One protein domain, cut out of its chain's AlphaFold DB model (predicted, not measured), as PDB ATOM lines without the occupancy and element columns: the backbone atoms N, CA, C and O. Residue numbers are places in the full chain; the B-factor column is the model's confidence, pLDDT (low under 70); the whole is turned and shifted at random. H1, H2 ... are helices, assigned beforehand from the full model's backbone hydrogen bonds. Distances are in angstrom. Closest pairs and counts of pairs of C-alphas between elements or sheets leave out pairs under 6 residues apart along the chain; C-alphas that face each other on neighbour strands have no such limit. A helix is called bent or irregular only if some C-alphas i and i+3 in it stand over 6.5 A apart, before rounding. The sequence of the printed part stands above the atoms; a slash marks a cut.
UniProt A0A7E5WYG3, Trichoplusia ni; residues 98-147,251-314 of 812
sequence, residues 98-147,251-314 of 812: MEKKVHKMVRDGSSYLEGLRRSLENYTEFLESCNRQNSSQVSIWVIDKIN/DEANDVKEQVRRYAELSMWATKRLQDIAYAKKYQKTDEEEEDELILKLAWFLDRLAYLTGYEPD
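Overview. This is residues 98 to 147 and 251 to 314 of the 812 residues of a protein of Trichoplusia ni (UniProt A0A7E5WYG3). One very long helix, H1, makes the length of the model, and a helical hairpin of H2 and H3 splays away from it in a V, meeting the middle stretch of H1 with its open end, where H2 begins and H3 ends. Both ends of H1 stick out, residues 98 to 110 and residues 132 to 147, and the turn of the hairpin, residues 281 to 287, lies away from H1. The printed part has 114 residues with three named helices, in the order H1, H2, H3, and no named strand; its class is all helix. It is only just extended, close to loose, with a radius of gyration of the C-alphas of 20.2 A and spans of 74 by 28 by 17 A.

Along the chain. Find C-alpha 98 at (154.614, 115.718, 114.909); from there H1 runs through residues 98 to 147, 72.9 A from first to last C-alpha. After the cut, look for C-alpha 251 at (192.537, 140.660, 129.021), where H2 begins; it holds residues 251 to 280 and measures 44.3 A. H2 has a kink of 27 degrees near residue 258, and it is only just irregular: C-alphas 255 and 258 are 6.7 A apart. H3 holds residues 288 to 309, 31.5 A long, and ends at C-alpha 309 at (179.998, 134.519, 125.829).

Arrangement. H1, H2 and H3 form an up-and-down bundle, helices grouped together with each running against the one before it in the chain. Begin at the hairpin of H2 and H3: they touch, and their closest C-alphas, those of Ser 267 and Leu 298, are 5.6 A apart. Their lines stand at a shallow tilt of 22 degrees, opposite ways. Go on to H1, which touches H3 with residues 116 to 123 alone, while H3 uses residues 305 to 309 alone; the closest C-alphas are those of Ser 119 and Thr 309, 5.9 A apart. These two run the same way at a steep tilt of 41 degrees. H1 and H2 are close but not clearly touching, with the closest C-alphas, those of Leu 127 and Ala 253, 6.9 A apart. They run opposite ways at a shallow tilt of 33 degrees, only just short of steep. In H1 and H3 every O i to N i+4 pair is within hydrogen-bond range; in H2 24 of 26 are.

Size, cuts and confidence. The two C-alphas farthest apart, those of Asn 147 and Lys 285, are 73.8 A from each other. Without the stretches of H1 that stand free, the body has 85 residues and spans 50 by 26 by 16 A. Residues 148 to 250 are not printed, and C-alphas 147 and 251 are 27.5 A apart across this cut, which holds the link from H1 to H2. The link from H2 to H3 is short, with 7 residues. The mean pLDDT of the printed part is 91.4, and no printed residue is under 70.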
ATOM      1  N   MET A  98     153.404 115.272 115.600       81.44
ATOM      2  CA  MET A  98     154.614 115.718 114.909       81.44
ATOM      3  C   MET A  98     154.644 117.239 114.730       81.44
ATOM      4  O   MET A  98     155.682 117.848 114.975       81.44
ATOM      5  N   GLU A  99     153.511 117.867 114.416       81.31
ATOM      6  CA  GLU A  99     153.351 119.323 114.383       81.31
ATOM      7  C   GLU A  99     153.676 119.954 115.746       81.31
ATOM      8  O   GLU A  99     154.561 120.805 115.831       81.31
ATOM      9  N   LYS A 100     153.067 119.480 116.844       86.69
ATOM     10  CA  LYS A 100     153.375 119.965 118.206       86.69
ATOM     11  C   LYS A 100     154.844 119.762 118.585       86.69
ATOM     12  O   LYS A 100     155.428 120.613 119.257       86.69
ATOM     13  N   LYS A 101     155.463 118.662 118.146       86.31
ATOM     14  CA  LYS A 101     156.890 118.376 118.359       86.31
ATOM     15  C   LYS A 101     157.789 119.342 117.580       86.31
ATOM     16  O   LYS A 101     158.746 119.854 118.158       86.31
ATOM     17  N   VAL A 102     157.464 119.635 116.319       82.75
ATOM     18  CA  VAL A 102     158.172 120.623 115.488       82.75
ATOM     19  C   VAL A 102     157.989 122.033 116.050       82.75
ATOM     20  O   VAL A 102     158.983 122.718 116.265       82.75
ATOM     21  N   HIS A 103     156.766 122.447 116.398       84.00
ATOM     22  CA  HIS A 103     156.515 123.737 117.049       84.00
ATOM     23  C   HIS A 103     157.293 123.889 118.357       84.00
ATOM     24  O   HIS A 103     157.869 124.950 118.591       84.00
ATOM     25  N   LYS A 104     157.375 122.836 119.184       88.06
ATOM     26  CA  LYS A 104     158.232 122.859 120.375       88.06
ATOM     27  C   LYS A 104     159.704 123.045 119.997       88.06
ATOM     28  O   LYS A 104     160.342 123.934 120.539       88.06
ATOM     29  N   MET A 105     160.239 122.275 119.049       85.50
ATOM     30  CA  MET A 105     161.638 122.410 118.613       85.50
ATOM     31  C   MET A 105     161.958 123.803 118.041       85.50
ATOM     32  O   MET A 105     163.006 124.359 118.357       85.50
ATOM     33  N   VAL A 106     161.050 124.392 117.258       87.38
ATOM     34  CA  VAL A 106     161.190 125.752 116.708       87.38
ATOM     35  C   VAL A 106     161.146 126.812 117.813       87.38
ATOM     36  O   VAL A 106     161.961 127.730 117.802       87.38
ATOM     37  N   ARG A 107     160.235 126.676 118.784       90.44
ATOM     38  CA  ARG A 107     160.094 127.590 119.929       90.44
ATOM     39  C   ARG A 107     161.293 127.519 120.876       90.44
ATOM     40  O   ARG A 107     161.857 128.545 121.235       90.44
ATOM     41  N   ASP A 108     161.695 126.315 121.263       90.00
ATOM     42  CA  ASP A 108     162.823 126.093 122.169       90.00
ATOM     43  C   ASP A 108     164.141 126.534 121.488       90.00
ATOM     44  O   ASP A 108     165.019 127.117 122.124       90.00
ATOM     45  N   GLY A 109     164.252 126.339 120.166       89.50
ATOM     46  CA  GLY A 109     165.364 126.827 119.348       89.50
ATOM     47  C   GLY A 109     165.403 128.352 119.179       89.50
ATOM     48  O   GLY A 109     166.484 128.937 119.232       89.50
ATOM     49  N   SER A 110     164.257 129.025 119.020       90.31
ATOM     50  CA  SER A 110     164.217 130.494 118.957       90.31
ATOM     51  C   SER A 110     164.484 131.139 120.321       90.31
ATOM     52  O   SER A 110     165.207 132.132 120.381       90.31
ATOM     53  N   SER A 111     164.010 130.522 121.412       91.81
ATOM     54  CA  SER A 111     164.351 130.873 122.800       91.81
ATOM     55  C   SER A 111     165.873 130.809 123.033       91.81
ATOM     56  O   SER A 111     166.480 131.778 123.499       91.81
ATOM     57  N   TYR A 112     166.522 129.724 122.586       93.56
ATOM     58  CA  TYR A 112     167.984 129.578 122.624       93.56
ATOM     59  C   TYR A 112     168.719 130.660 121.809       93.56
ATOM     60  O   TYR A 112     169.677 131.258 122.301       93.56
ATOM     61  N   LEU A 113     168.287 130.932 120.572       93.12
ATOM     62  CA  LEU A 113     168.953 131.904 119.694       93.12
ATOM     63  C   LEU A 113     168.818 133.350 120.193       93.12
ATOM     64  O   LEU A 113     169.789 134.101 120.133       93.12
ATOM     65  N   GLU A 114     167.658 133.737 120.729       93.56
ATOM     66  CA  GLU A 114     167.452 135.056 121.343       93.56
ATOM     67  C   GLU A 114     168.261 135.208 122.645       93.56
ATOM     68  O   GLU A 114     168.840 136.266 122.896       93.56
ATOM     69  N   GLY A 115     168.380 134.148 123.453       95.00
ATOM     70  CA  GLY A 115     169.251 134.144 124.631       95.00
ATOM     71  C   GLY A 115     170.739 134.270 124.279       95.00
ATOM     72  O   GLY A 115     171.448 135.090 124.867       95.00
ATOM     73  N   LEU A 116     171.200 133.529 123.267       94.94
ATOM     74  CA  LEU A 116     172.567 133.623 122.748       94.94
ATOM     75  C   LEU A 116     172.857 135.011 122.154       94.94
ATOM     76  O   LEU A 116     173.922 135.574 122.401       94.94
ATOM     77  N   ARG A 117     171.897 135.596 121.424       96.00
ATOM     78  CA  ARG A 117     171.982 136.967 120.905       96.00
ATOM     79  C   ARG A 117     172.180 137.980 122.037       96.00
ATOM     80  O   ARG A 117     173.126 138.757 121.974       96.00
ATOM     81  N   ARG A 118     171.366 137.931 123.096       96.19
ATOM     82  CA  ARG A 118     171.516 138.827 124.262       96.19
ATOM     83  C   ARG A 118     172.849 138.625 124.982       96.19
ATOM     84  O   ARG A 118     173.448 139.580 125.457       96.19
ATOM     85  N   SER A 119     173.352 137.392 125.035       96.12
ATOM     86  CA  SER A 119     174.685 137.114 125.579       96.12
ATOM     87  C   SER A 119     175.809 137.713 124.721       96.12
ATOM     88  O   SER A 119     176.774 138.228 125.280       96.12
ATOM     89  N   LEU A 120     175.671 137.721 123.389       96.38
ATOM     90  CA  LEU A 120     176.582 138.426 122.479       96.38
ATOM     91  C   LEU A 120     176.497 139.954 122.641       96.38
ATOM     92  O   LEU A 120     177.539 140.604 122.686       96.38
ATOM     93  N   GLU A 121     175.293 140.512 122.788       96.31
ATOM     94  CA  GLU A 121     175.065 141.942 123.055       96.31
ATOM     95  C   GLU A 121     175.749 142.363 124.375       96.31
ATOM     96  O   GLU A 121     176.636 143.223 124.366       96.31
ATOM     97  N   ASN A 122     175.481 141.653 125.478       96.12
ATOM     98  CA  ASN A 122     176.144 141.858 126.774       96.12
ATOM     99  C   ASN A 122     177.679 141.712 126.686       96.12
ATOM    100  O   ASN A 122     178.424 142.460 127.321       96.12
ATOM    101  N   TYR A 123     178.176 140.754 125.896       96.56
ATOM    102  CA  TYR A 123     179.610 140.550 125.673       96.56
ATOM    103  C   TYR A 123     180.245 141.730 124.911       96.56
ATOM    104  O   TYR A 123     181.372 142.128 125.217       96.56
ATOM    105  N   THR A 124     179.524 142.350 123.967       96.75
ATOM    106  CA  THR A 124     179.987 143.583 123.307       96.75
ATOM    107  C   THR A 124     179.986 144.796 124.240       96.75
ATOM    108  O   THR A 124     180.983 145.518 124.259       96.75
ATOM    109  N   GLU A 125     178.967 144.976 125.088       96.62
ATOM    110  CA  GLU A 125     178.960 146.034 126.114       96.62
ATOM    111  C   GLU A 125     180.096 145.860 127.138       96.62
ATOM    112  O   GLU A 125     180.730 146.836 127.557       96.62
ATOM    113  N   PHE A 126     180.412 144.614 127.509       96.25
ATOM    114  CA  PHE A 126     181.547 144.307 128.379       96.25
ATOM    115  C   PHE A 126     182.886 144.671 127.722       96.25
ATOM    116  O   PHE A 126     183.718 145.340 128.340       96.25
ATOM    117  N   LEU A 127     183.081 144.316 126.447       96.44
ATOM    118  CA  LEU A 127     184.271 144.715 125.692       96.44
ATOM    119  C   LEU A 127     184.380 146.238 125.538       96.44
ATOM    120  O   LEU A 127     185.479 146.780 125.660       96.44
ATOM    121  N   GLU A 128     183.283 146.956 125.296       96.19
ATOM    122  CA  GLU A 128     183.295 148.423 125.306       96.19
ATOM    123  C   GLU A 128     183.693 148.984 126.672       96.19
ATOM    124  O   GLU A 128     184.536 149.879 126.744       96.19
ATOM    125  N   SER A 129     183.152 148.428 127.755       96.00
ATOM    126  CA  SER A 129     183.479 148.830 129.126       96.00
ATOM    127  C   SER A 129     184.969 148.637 129.429       96.00
ATOM    128  O   SER A 129     185.617 149.558 129.928       96.00
ATOM    129  N   CYS A 130     185.550 147.503 129.026       95.75
ATOM    130  CA  CYS A 130     186.992 147.258 129.101       95.75
ATOM    131  C   CYS A 130     187.813 148.261 128.271       95.75
ATOM    132  O   CYS A 130     188.837 148.755 128.740       95.75
ATOM    133  N   ASN A 131     187.368 148.629 127.064       94.44
ATOM    134  CA  ASN A 131     188.061 149.637 126.247       94.44
ATOM    135  C   ASN A 131     188.005 151.044 126.873       94.44
ATOM    136  O   ASN A 131     188.994 151.778 126.813       94.44
ATOM    137  N   ARG A 132     186.885 151.410 127.513       93.38
ATOM    138  CA  ARG A 132     186.730 152.674 128.262       93.38
ATOM    139  C   ARG A 132     187.608 152.700 129.523       93.38
ATOM    140  O   ARG A 132     188.209 153.727 129.826       93.38
ATOM    141  N   GLN A 133     187.747 151.572 130.224       91.50
ATOM    142  CA  GLN A 133     188.670 151.456 131.361       91.50
ATOM    143  C   GLN A 133     190.136 151.545 130.911       91.50
ATOM    144  O   GLN A 133     190.882 152.367 131.444       91.50
ATOM    145  N   ASN A 134     190.533 150.795 129.879       89.50
ATOM    146  CA  ASN A 134     191.906 150.796 129.365       89.50
ATOM    147  C   ASN A 134     192.339 152.174 128.834       89.50
ATOM    148  O   ASN A 134     193.466 152.595 129.095       89.50
ATOM    149  N   SER A 135     191.463 152.926 128.156       85.50
ATOM    150  CA  SER A 135     191.797 154.289 127.713       85.50
ATOM    151  C   SER A 135     191.970 155.263 128.886       85.50
ATOM    152  O   SER A 135     192.865 156.110 128.839       85.50
ATOM    153  N   SER A 136     191.197 155.102 129.969       85.62
ATOM    154  CA  SER A 136     191.375 155.888 131.199       85.62
ATOM    155  C   SER A 136     192.659 155.533 131.965       85.62
ATOM    156  O   SER A 136     193.361 156.431 132.422       85.62
ATOM    157  N   GLN A 137     193.047 154.254 132.035       80.31
ATOM    158  CA  GLN A 137     194.331 153.865 132.633       80.31
ATOM    159  C   GLN A 137     195.528 154.370 131.821       80.31
ATOM    160  O   GLN A 137     196.500 154.845 132.405       80.31
ATOM    161  N   VAL A 138     195.464 154.325 130.484       82.25
ATOM    162  CA  VAL A 138     196.535 154.855 129.625       82.25
ATOM    163  C   VAL A 138     196.682 156.370 129.788       82.25
ATOM    164  O   VAL A 138     197.812 156.851 129.872       82.25
ATOM    165  N   SER A 139     195.587 157.135 129.880       79.88
ATOM    166  CA  SER A 139     195.682 158.587 130.086       79.88
ATOM    167  C   SER A 139     196.240 158.943 131.469       79.88
ATOM    168  O   SER A 139     197.144 159.774 131.548       79.88
ATOM    169  N   ILE A 140     195.803 158.258 132.534       82.25
ATOM    170  CA  ILE A 140     196.350 158.423 133.892       82.25
ATOM    171  C   ILE A 140     197.842 158.059 133.926       82.25
ATOM    172  O   ILE A 140     198.649 158.855 134.396       82.25
ATOM    173  N   TRP A 141     198.246 156.916 133.358       83.88
ATOM    174  CA  TRP A 141     199.653 156.494 133.332       83.88
ATOM    175  C   TRP A 141     200.548 157.451 132.533       83.88
ATOM    176  O   TRP A 141     201.687 157.704 132.927       83.88
ATOM    177  N   VAL A 142     200.052 158.021 131.429       84.50
ATOM    178  CA  VAL A 142     200.775 159.061 130.679       84.50
ATOM    179  C   VAL A 142     200.919 160.338 131.512       84.50
ATOM    180  O   VAL A 142     202.016 160.896 131.556       84.50
ATOM    181  N   ILE A 143     199.866 160.772 132.213       82.25
ATOM    182  CA  ILE A 143     199.906 161.937 133.112       82.25
ATOM    183  C   ILE A 143     200.910 161.710 134.251       82.25
ATOM    184  O   ILE A 143     201.793 162.543 134.451       82.25
ATOM    185  N   ASP A 144     200.854 160.569 134.938       84.88
ATOM    186  CA  ASP A 144     201.792 160.232 136.012       84.88
ATOM    187  C   ASP A 144     203.228 160.098 135.511       84.88
ATOM    188  O   ASP A 144     204.162 160.529 136.185       84.88
ATOM    189  N   LYS A 145     203.445 159.559 134.310       86.81
ATOM    190  CA  LYS A 145     204.788 159.471 133.727       86.81
ATOM    191  C   LYS A 145     205.356 160.848 133.371       86.81
ATOM    192  O   LYS A 145     206.541 161.081 133.603       86.81
ATOM    193  N   ILE A 146     204.522 161.765 132.875       84.44
ATOM    194  CA  ILE A 146     204.895 163.167 132.632       84.44
ATOM    195  C   ILE A 146     205.190 163.882 133.960       84.44
ATOM    196  O   ILE A 146     206.235 164.516 134.088       84.44
ATOM    197  N   ASN A 147     204.327 163.731 134.970       81.62
ATOM    198  CA  ASN A 147     204.522 164.311 136.302       81.62
ATOM    199  C   ASN A 147     205.811 163.798 136.962       81.62
ATOM    200  O   ASN A 147     206.597 164.587 137.483       81.62
ATOM    201  N   ASP A 251     191.507 141.274 129.865       94.00
ATOM    202  CA  ASP A 251     192.537 140.660 129.021       94.00
ATOM    203  C   ASP A 251     192.022 139.350 128.406       94.00
ATOM    204  O   ASP A 251     192.039 139.188 127.186       94.00
ATOM    205  N   GLU A 252     191.435 138.472 129.229       95.38
ATOM    206  CA  GLU A 252     190.792 137.223 128.795       95.38
ATOM    207  C   GLU A 252     189.671 137.497 127.778       95.38
ATOM    208  O   GLU A 252     189.555 136.807 126.764       95.38
ATOM    209  N   ALA A 253     188.898 138.566 127.980       94.94
ATOM    210  CA  ALA A 253     187.881 139.015 127.039       94.94
ATOM    211  C   ALA A 253     188.469 139.423 125.682       94.94
ATOM    212  O   ALA A 253     187.907 139.067 124.649       94.94
ATOM    213  N   ASN A 254     189.598 140.138 125.659       94.75
ATOM    214  CA  ASN A 254     190.249 140.531 124.409       94.75
ATOM    215  C   ASN A 254     190.896 139.335 123.682       94.75
ATOM    216  O   ASN A 254     190.808 139.271 122.455       94.75
ATOM    217  N   ASP A 255     191.435 138.351 124.407       94.75
ATOM    218  CA  ASP A 255     191.922 137.083 123.835       94.75
ATOM    219  C   ASP A 255     190.780 136.206 123.274       94.75
ATOM    220  O   ASP A 255     190.929 135.519 122.255       94.75
ATOM    221  N   VAL A 256     189.609 136.229 123.917       96.56
ATOM    222  CA  VAL A 256     188.407 135.500 123.474       96.56
ATOM    223  C   VAL A 256     187.683 136.214 122.322       96.56
ATOM    224  O   VAL A 256     187.075 135.547 121.482       96.56
ATOM    225  N   LYS A 257     187.804 137.542 122.199       96.50
ATOM    226  CA  LYS A 257     187.100 138.382 121.208       96.50
ATOM    227  C   LYS A 257     187.242 137.889 119.770       96.50
ATOM    228  O   LYS A 257     186.248 137.766 119.056       96.50
ATOM    229  N   GLU A 258     188.462 137.578 119.334       95.50
ATOM    230  CA  GLU A 258     188.714 137.083 117.971       95.50
ATOM    231  C   GLU A 258     188.220 135.638 117.774       95.50
ATOM    232  O   GLU A 258     187.888 135.247 116.655       95.50
ATOM    233  N   GLN A 259     188.096 134.849 118.847       97.19
ATOM    234  CA  GLN A 259     187.460 133.529 118.783       97.19
ATOM    235  C   GLN A 259     185.946 133.673 118.594       97.19
ATOM    236  O   GLN A 259     185.396 133.070 117.676       97.19
ATOM    237  N   VAL A 260     185.285 134.518 119.398       97.06
ATOM    238  CA  VAL A 260     183.848 134.830 119.263       97.06
ATOM    239  C   VAL A 260     183.544 135.356 117.860       97.06
ATOM    240  O   VAL A 260     182.645 134.840 117.199       97.06
ATOM    241  N   ARG A 261     184.354 136.298 117.350       96.44
ATOM    242  CA  ARG A 261     184.215 136.837 115.987       96.44
ATOM    243  C   ARG A 261     184.256 135.729 114.925       96.44
ATOM    244  O   ARG A 261     183.369 135.670 114.078       96.44
ATOM    245  N   ARG A 262     185.216 134.800 115.014       97.12
ATOM    246  CA  ARG A 262     185.348 133.669 114.074       97.12
ATOM    247  C   ARG A 262     184.213 132.655 114.171       97.12
ATOM    248  O   ARG A 262     183.749 132.186 113.137       97.12
ATOM    249  N   TYR A 263     183.750 132.300 115.370       97.94
ATOM    250  CA  TYR A 263     182.616 131.376 115.502       97.94
ATOM    251  C   TYR A 263     181.299 132.013 115.032       97.94
ATOM    252  O   TYR A 263     180.455 131.306 114.482       97.94
ATOM    253  N   ALA A 264     181.143 133.338 115.145       96.12
ATOM    254  CA  ALA A 264     180.026 134.068 114.546       96.12
ATOM    255  C   ALA A 264     180.103 134.067 113.007       96.12
ATOM    256  O   ALA A 264     179.122 133.720 112.351       96.12
ATOM    257  N   GLU A 265     181.276 134.351 112.423       96.19
ATOM    258  CA  GLU A 265     181.510 134.250 110.970       96.19
ATOM    259  C   GLU A 265     181.223 132.832 110.436       96.19
ATOM    260  O   GLU A 265     180.535 132.678 109.427       96.19
ATOM    261  N   LEU A 266     181.684 131.788 111.135       97.50
ATOM    262  CA  LEU A 266     181.439 130.386 110.772       97.50
ATOM    263  C   LEU A 266     179.964 129.978 110.915       97.50
ATOM    264  O   LEU A 266     179.453 129.244 110.068       97.50
ATOM    265  N   SER A 267     179.264 130.482 111.936       96.31
ATOM    266  CA  SER A 267     177.818 130.266 112.104       96.31
ATOM    267  C   SER A 267     177.029 130.909 110.962       96.31
ATOM    268  O   SER A 267     176.189 130.250 110.357       96.31
ATOM    269  N   MET A 268     177.348 132.161 110.611       93.88
ATOM    270  CA  MET A 268     176.719 132.890 109.500       93.88
ATOM    271  C   MET A 268     177.033 132.280 108.126       93.88
ATOM    272  O   MET A 268     176.201 132.320 107.220       93.88
ATOM    273  N   TRP A 269     178.217 131.686 107.959       96.94
ATOM    274  CA  TRP A 269     178.547 130.913 106.762       96.94
ATOM    275  C   TRP A 269     177.709 129.627 106.669       96.94
ATOM    276  O   TRP A 269     177.153 129.334 105.610       96.94
ATOM    277  N   ALA A 270     177.570 128.887 107.774       96.12
ATOM    278  CA  ALA A 270     176.809 127.639 107.806       96.12
ATOM    279  C   ALA A 270     175.299 127.864 107.612       96.12
ATOM    280  O   ALA A 270     174.680 127.137 106.835       96.12
ATOM    281  N   THR A 271     174.704 128.891 108.235       94.00
ATOM    282  CA  THR A 271     173.289 129.244 108.000       94.00
ATOM    283  C   THR A 271     173.041 129.652 106.552       94.00
ATOM    284  O   THR A 271     172.061 129.204 105.963       94.00
ATOM    285  N   LYS A 272     173.943 130.434 105.940       94.75
ATOM    286  CA  LYS A 272     173.825 130.789 104.522       94.75
ATOM    287  C   LYS A 272     173.933 129.564 103.609       94.75
ATOM    288  O   LYS A 272     173.102 129.405 102.723       94.75
ATOM    289  N   ARG A 273     174.889 128.659 103.850       95.06
ATOM    290  CA  ARG A 273     175.013 127.422 103.060       95.06
ATOM    291  C   ARG A 273     173.772 126.530 103.196       95.06
ATOM    292  O   ARG A 273     173.337 125.963 102.200       95.06
ATOM    293  N   LEU A 274     173.161 126.459 104.383       93.88
ATOM    294  CA  LEU A 274     171.882 125.766 104.591       93.88
ATOM    295  C   LEU A 274     170.715 126.437 103.844       93.88
ATOM    296  O   LEU A 274     169.874 125.733 103.297       93.88
ATOM    297  N   GLN A 275     170.676 127.771 103.752       92.06
ATOM    298  CA  GLN A 275     169.692 128.484 102.922       92.06
ATOM    299  C   GLN A 275     169.888 128.195 101.424       92.06
ATOM    300  O   GLN A 275     168.911 127.919 100.725       92.06
ATOM    301  N   ASP A 276     171.136 128.194 100.943       91.81
ATOM    302  CA  ASP A 276     171.473 127.841  99.559       91.81
ATOM    303  C   ASP A 276     171.045 126.391  99.233       91.81
ATOM    304  O   ASP A 276     170.461 126.140  98.177       91.81
ATOM    305  N   ILE A 277     171.268 125.441 100.155       91.38
ATOM    306  CA  ILE A 277     170.841 124.036 100.015       91.38
ATOM    307  C   ILE A 277     169.319 123.903 100.084       91.38
ATOM    308  O   ILE A 277     168.744 123.237  99.232       91.38
ATOM    309  N   ALA A 278     168.632 124.570 101.014       88.81
ATOM    310  CA  ALA A 278     167.168 124.548 101.083       88.81
ATOM    311  C   ALA A 278     166.522 125.090  99.791       88.81
ATOM    312  O   ALA A 278     165.495 124.576  99.338       88.81
ATOM    313  N   TYR A 279     167.149 126.083  99.149       86.06
ATOM    314  CA  TYR A 279     166.745 126.558  97.826       86.06
ATOM    315  C   TYR A 279     167.055 125.536  96.716       86.06
ATOM    316  O   TYR A 279     166.211 125.296  95.850       86.06
ATOM    317  N   ALA A 280     168.223 124.884  96.750       86.75
ATOM    318  CA  ALA A 280     168.610 123.842  95.793       86.75
ATOM    319  C   ALA A 280     167.757 122.560  95.905       86.75
ATOM    320  O   ALA A 280     167.404 121.979  94.877       86.75
ATOM    321  N   LYS A 281     167.334 122.173  97.116       86.19
ATOM    322  CA  LYS A 281     166.513 120.984  97.432       86.19
ATOM    323  C   LYS A 281     165.120 121.012  96.780       86.19
ATOM    324  O   LYS A 281     164.476 119.983  96.594       86.19
ATOM    325  N   LYS A 282     164.674 122.196  96.343       78.56
ATOM    326  CA  LYS A 282     163.488 122.399  95.490       78.56
ATOM    327  C   LYS A 282     163.669 121.871  94.054       78.56
ATOM    328  O   LYS A 282     162.681 121.678  93.348       78.56
ATOM    329  N   TYR A 283     164.911 121.650  93.621       75.62
ATOM    330  CA  TYR A 283     165.296 121.282  92.254       75.62
ATOM    331  C   TYR A 283     166.149 120.004  92.173       75.62
ATOM    332  O   TYR A 283     166.109 119.323  91.149       75.62
ATOM    333  N   GLN A 284     166.907 119.665  93.222       76.50
ATOM    334  CA  GLN A 284     167.768 118.478  93.307       76.50
ATOM    335  C   GLN A 284     167.469 117.699  94.597       76.50
ATOM    336  O   GLN A 284     166.961 118.263  95.561       76.50
ATOM    337  N   LYS A 285     167.684 116.378  94.590       71.88
ATOM    338  CA  LYS A 285     167.075 115.456  95.574       71.88
ATOM    339  C   LYS A 285     168.081 114.570  96.319       71.88
ATOM    340  O   LYS A 285     167.714 113.504  96.798       71.88
ATOM    341  N   THR A 286     169.343 114.984  96.337       75.44
ATOM    342  CA  THR A 286     170.511 114.152  96.679       75.44
ATOM    343  C   THR A 286     171.280 114.619  97.913       75.44
ATOM    344  O   THR A 286     172.160 113.905  98.378       75.44
ATOM    345  N   ASP A 287     170.954 115.794  98.450       83.81
ATOM    346  CA  ASP A 287     171.928 116.605  99.195       83.81
ATOM    347  C   ASP A 287     171.741 116.518 100.726       83.81
ATOM    348  O   ASP A 287     172.277 117.327 101.482       83.81
ATOM    349  N   GLU A 288     170.972 115.528 101.194       89.50
ATOM    350  CA  GLU A 288     170.550 115.398 102.600       89.50
ATOM    351  C   GLU A 288     171.733 115.129 103.549       89.50
ATOM    352  O   GLU A 288     171.744 115.626 104.672       89.50
ATOM    353  N   GLU A 289     172.779 114.437 103.079       89.44
ATOM    354  CA  GLU A 289     174.016 114.234 103.851       89.44
ATOM    355  C   GLU A 289     174.812 115.543 104.054       89.44
ATOM    356  O   GLU A 289     175.438 115.717 105.101       89.44
ATOM    357  N   GLU A 290     174.778 116.493 103.103       91.56
ATOM    358  CA  GLU A 290     175.427 117.804 103.288       91.56
ATOM    359  C   GLU A 290     174.620 118.680 104.261       91.56
ATOM    360  O   GLU A 290     175.202 119.373 105.100       91.56
ATOM    361  N   GLU A 291     173.287 118.614 104.182       92.94
ATOM    362  CA  GLU A 291     172.357 119.313 105.077       92.94
ATOM    363  C   GLU A 291     172.568 118.895 106.544       92.94
ATOM    364  O   GLU A 291     172.837 119.755 107.390       92.94
ATOM    365  N   ASP A 292     172.570 117.589 106.839       92.88
ATOM    366  CA  ASP A 292     172.829 117.055 108.186       92.88
ATOM    367  C   ASP A 292     174.236 117.412 108.702       92.88
ATOM    368  O   ASP A 292     174.398 117.845 109.851       92.88
ATOM    369  N   GLU A 293     175.273 117.301 107.859       93.56
ATOM    370  CA  GLU A 293     176.632 117.709 108.235       93.56
ATOM    371  C   GLU A 293     176.717 119.204 108.587       93.56
ATOM    372  O   GLU A 293     177.471 119.588 109.488       93.56
ATOM    373  N   LEU A 294     175.986 120.068 107.879       95.19
ATOM    374  CA  LEU A 294     175.978 121.512 108.116       95.19
ATOM    375  C   LEU A 294     175.151 121.906 109.339       95.19
ATOM    376  O   LEU A 294     175.591 122.780 110.087       95.19
ATOM    377  N   ILE A 295     174.025 121.236 109.596       94.44
ATOM    378  CA  ILE A 295     173.254 121.391 110.839       94.44
ATOM    379  C   ILE A 295     174.135 121.029 112.043       94.44
ATOM    380  O   ILE A 295     174.205 121.795 113.008       94.44
ATOM    381  N   LEU A 296     174.883 119.921 111.973       95.81
ATOM    382  CA  LEU A 296     175.794 119.504 113.043       95.81
ATOM    383  C   LEU A 296     176.939 120.512 113.266       95.81
ATOM    384  O   LEU A 296     177.275 120.827 114.411       95.81
ATOM    385  N   LYS A 297     177.528 121.048 112.186       96.81
ATOM    386  CA  LYS A 297     178.575 122.088 112.256       96.81
ATOM    387  C   LYS A 297     178.034 123.385 112.859       96.81
ATOM    388  O   LYS A 297     178.671 123.939 113.751       96.81
ATOM    389  N   LEU A 298     176.853 123.835 112.426       96.75
ATOM    390  CA  LEU A 298     176.186 125.026 112.951       96.75
ATOM    391  C   LEU A 298     175.880 124.883 114.447       96.75
ATOM    392  O   LEU A 298     176.247 125.760 115.223       96.75
ATOM    393  N   ALA A 299     175.287 123.762 114.867       95.69
ATOM    394  CA  ALA A 299     175.020 123.487 116.278       95.69
ATOM    395  C   ALA A 299     176.306 123.530 117.125       95.69
ATOM    396  O   ALA A 299     176.307 124.099 118.216       95.69
ATOM    397  N   TRP A 300     177.421 123.000 116.606       97.25
ATOM    398  CA  TRP A 300     178.716 123.067 117.286       97.25
ATOM    399  C   TRP A 300     179.304 124.489 117.352       97.25
ATOM    400  O   TRP A 300     179.881 124.859 118.375       97.25
ATOM    401  N   PHE A 301     179.145 125.310 116.307       97.94
ATOM    402  CA  PHE A 301     179.564 126.718 116.353       97.94
ATOM    403  C   PHE A 301     178.727 127.535 117.351       97.94
ATOM    404  O   PHE A 301     179.290 128.347 118.083       97.94
ATOM    405  N   LEU A 302     177.414 127.287 117.431       96.88
ATOM    406  CA  LEU A 302     176.500 127.961 118.363       96.88
ATOM    407  C   LEU A 302     176.760 127.564 119.828       96.88
ATOM    408  O   LEU A 302     176.875 128.447 120.676       96.88
ATOM    409  N   ASP A 303     176.964 126.272 120.120       96.50
ATOM    410  CA  ASP A 303     177.428 125.795 121.437       96.50
ATOM    411  C   ASP A 303     178.769 126.441 121.821       96.50
ATOM    412  O   ASP A 303     178.971 126.876 122.960       96.50
ATOM    413  N   ARG A 304     179.684 126.590 120.852       97.50
ATOM    414  CA  ARG A 304     180.981 127.213 121.119       97.50
ATOM    415  C   ARG A 304     180.903 128.727 121.313       97.50
ATOM    416  O   ARG A 304     181.674 129.241 122.120       97.50
ATOM    417  N   LEU A 305     179.980 129.424 120.648       97.38
ATOM    418  CA  LEU A 305     179.660 130.822 120.952       97.38
ATOM    419  C   LEU A 305     179.109 130.951 122.371       97.38
ATOM    420  O   LEU A 305     179.680 131.699 123.158       97.38
ATOM    421  N   ALA A 306     178.089 130.160 122.717       96.69
ATOM    422  CA  ALA A 306     177.465 130.172 124.037       96.69
ATOM    423  C   ALA A 306     178.489 129.969 125.167       96.69
ATOM    424  O   ALA A 306     178.535 130.740 126.125       96.69
ATOM    425  N   TYR A 307     179.389 128.994 125.003       96.00
ATOM    426  CA  TYR A 307     180.499 128.754 125.928       96.00
ATOM    427  C   TYR A 307     181.425 129.974 126.104       96.00
ATOM    428  O   TYR A 307     181.898 130.220 127.211       96.00
ATOM    429  N   LEU A 308     181.731 130.707 125.026       96.25
ATOM    430  CA  LEU A 308     182.676 131.832 125.051       96.25
ATOM    431  C   LEU A 308     182.041 133.148 125.531       96.25
ATOM    432  O   LEU A 308     182.752 133.982 126.083       96.25
ATOM    433  N   THR A 309     180.733 133.334 125.348       96.00
ATOM    434  CA  THR A 309     179.998 134.519 125.829       96.00
ATOM    435  C   THR A 309     179.389 134.332 127.222       96.00
ATOM    436  O   THR A 309     178.813 135.269 127.774       96.00
ATOM    437  N   GLY A 310     179.507 133.134 127.807       95.00
ATOM    438  CA  GLY A 310     178.946 132.802 129.118       95.00
ATOM    439  C   GLY A 310     177.439 132.519 129.108       95.00
ATOM    440  O   GLY A 310     176.810 132.563 130.163       95.00
ATOM    441  N   TYR A 311     176.849 132.226 127.944       96.31
ATOM    442  CA  TYR A 311     175.452 131.807 127.846       96.31
ATOM    443  C   TYR A 311     175.298 130.356 128.319       96.31
ATOM    444  O   TYR A 311     175.641 129.419 127.598       96.31
ATOM    445  N   GLU A 312     174.752 130.159 129.521       94.12
ATOM    446  CA  GLU A 312     174.225 128.858 129.941       94.12
ATOM    447  C   GLU A 312     172.696 128.857 129.724       94.12
ATOM    448  O   GLU A 312     171.982 129.553 130.448       94.12
ATOM    449  N   PRO A 313     172.172 128.145 128.705       87.88
ATOM    450  CA  PRO A 313     170.737 128.114 128.414       87.88
ATOM    451  C   PRO A 313     169.941 127.465 129.555       87.88
ATOM    452  O   PRO A 313     170.212 126.333 129.965       87.88
ATOM    453  N   ASP A 314     168.922 128.170 130.050       86.50
ATOM    454  CA  ASP A 314     168.088 127.701 131.158       86.50
ATOM    455  C   ASP A 314     167.022 126.695 130.694       86.50
ATOM    456  O   ASP A 314     165.848 127.007 130.497       86.50
TER     457      ASP A 314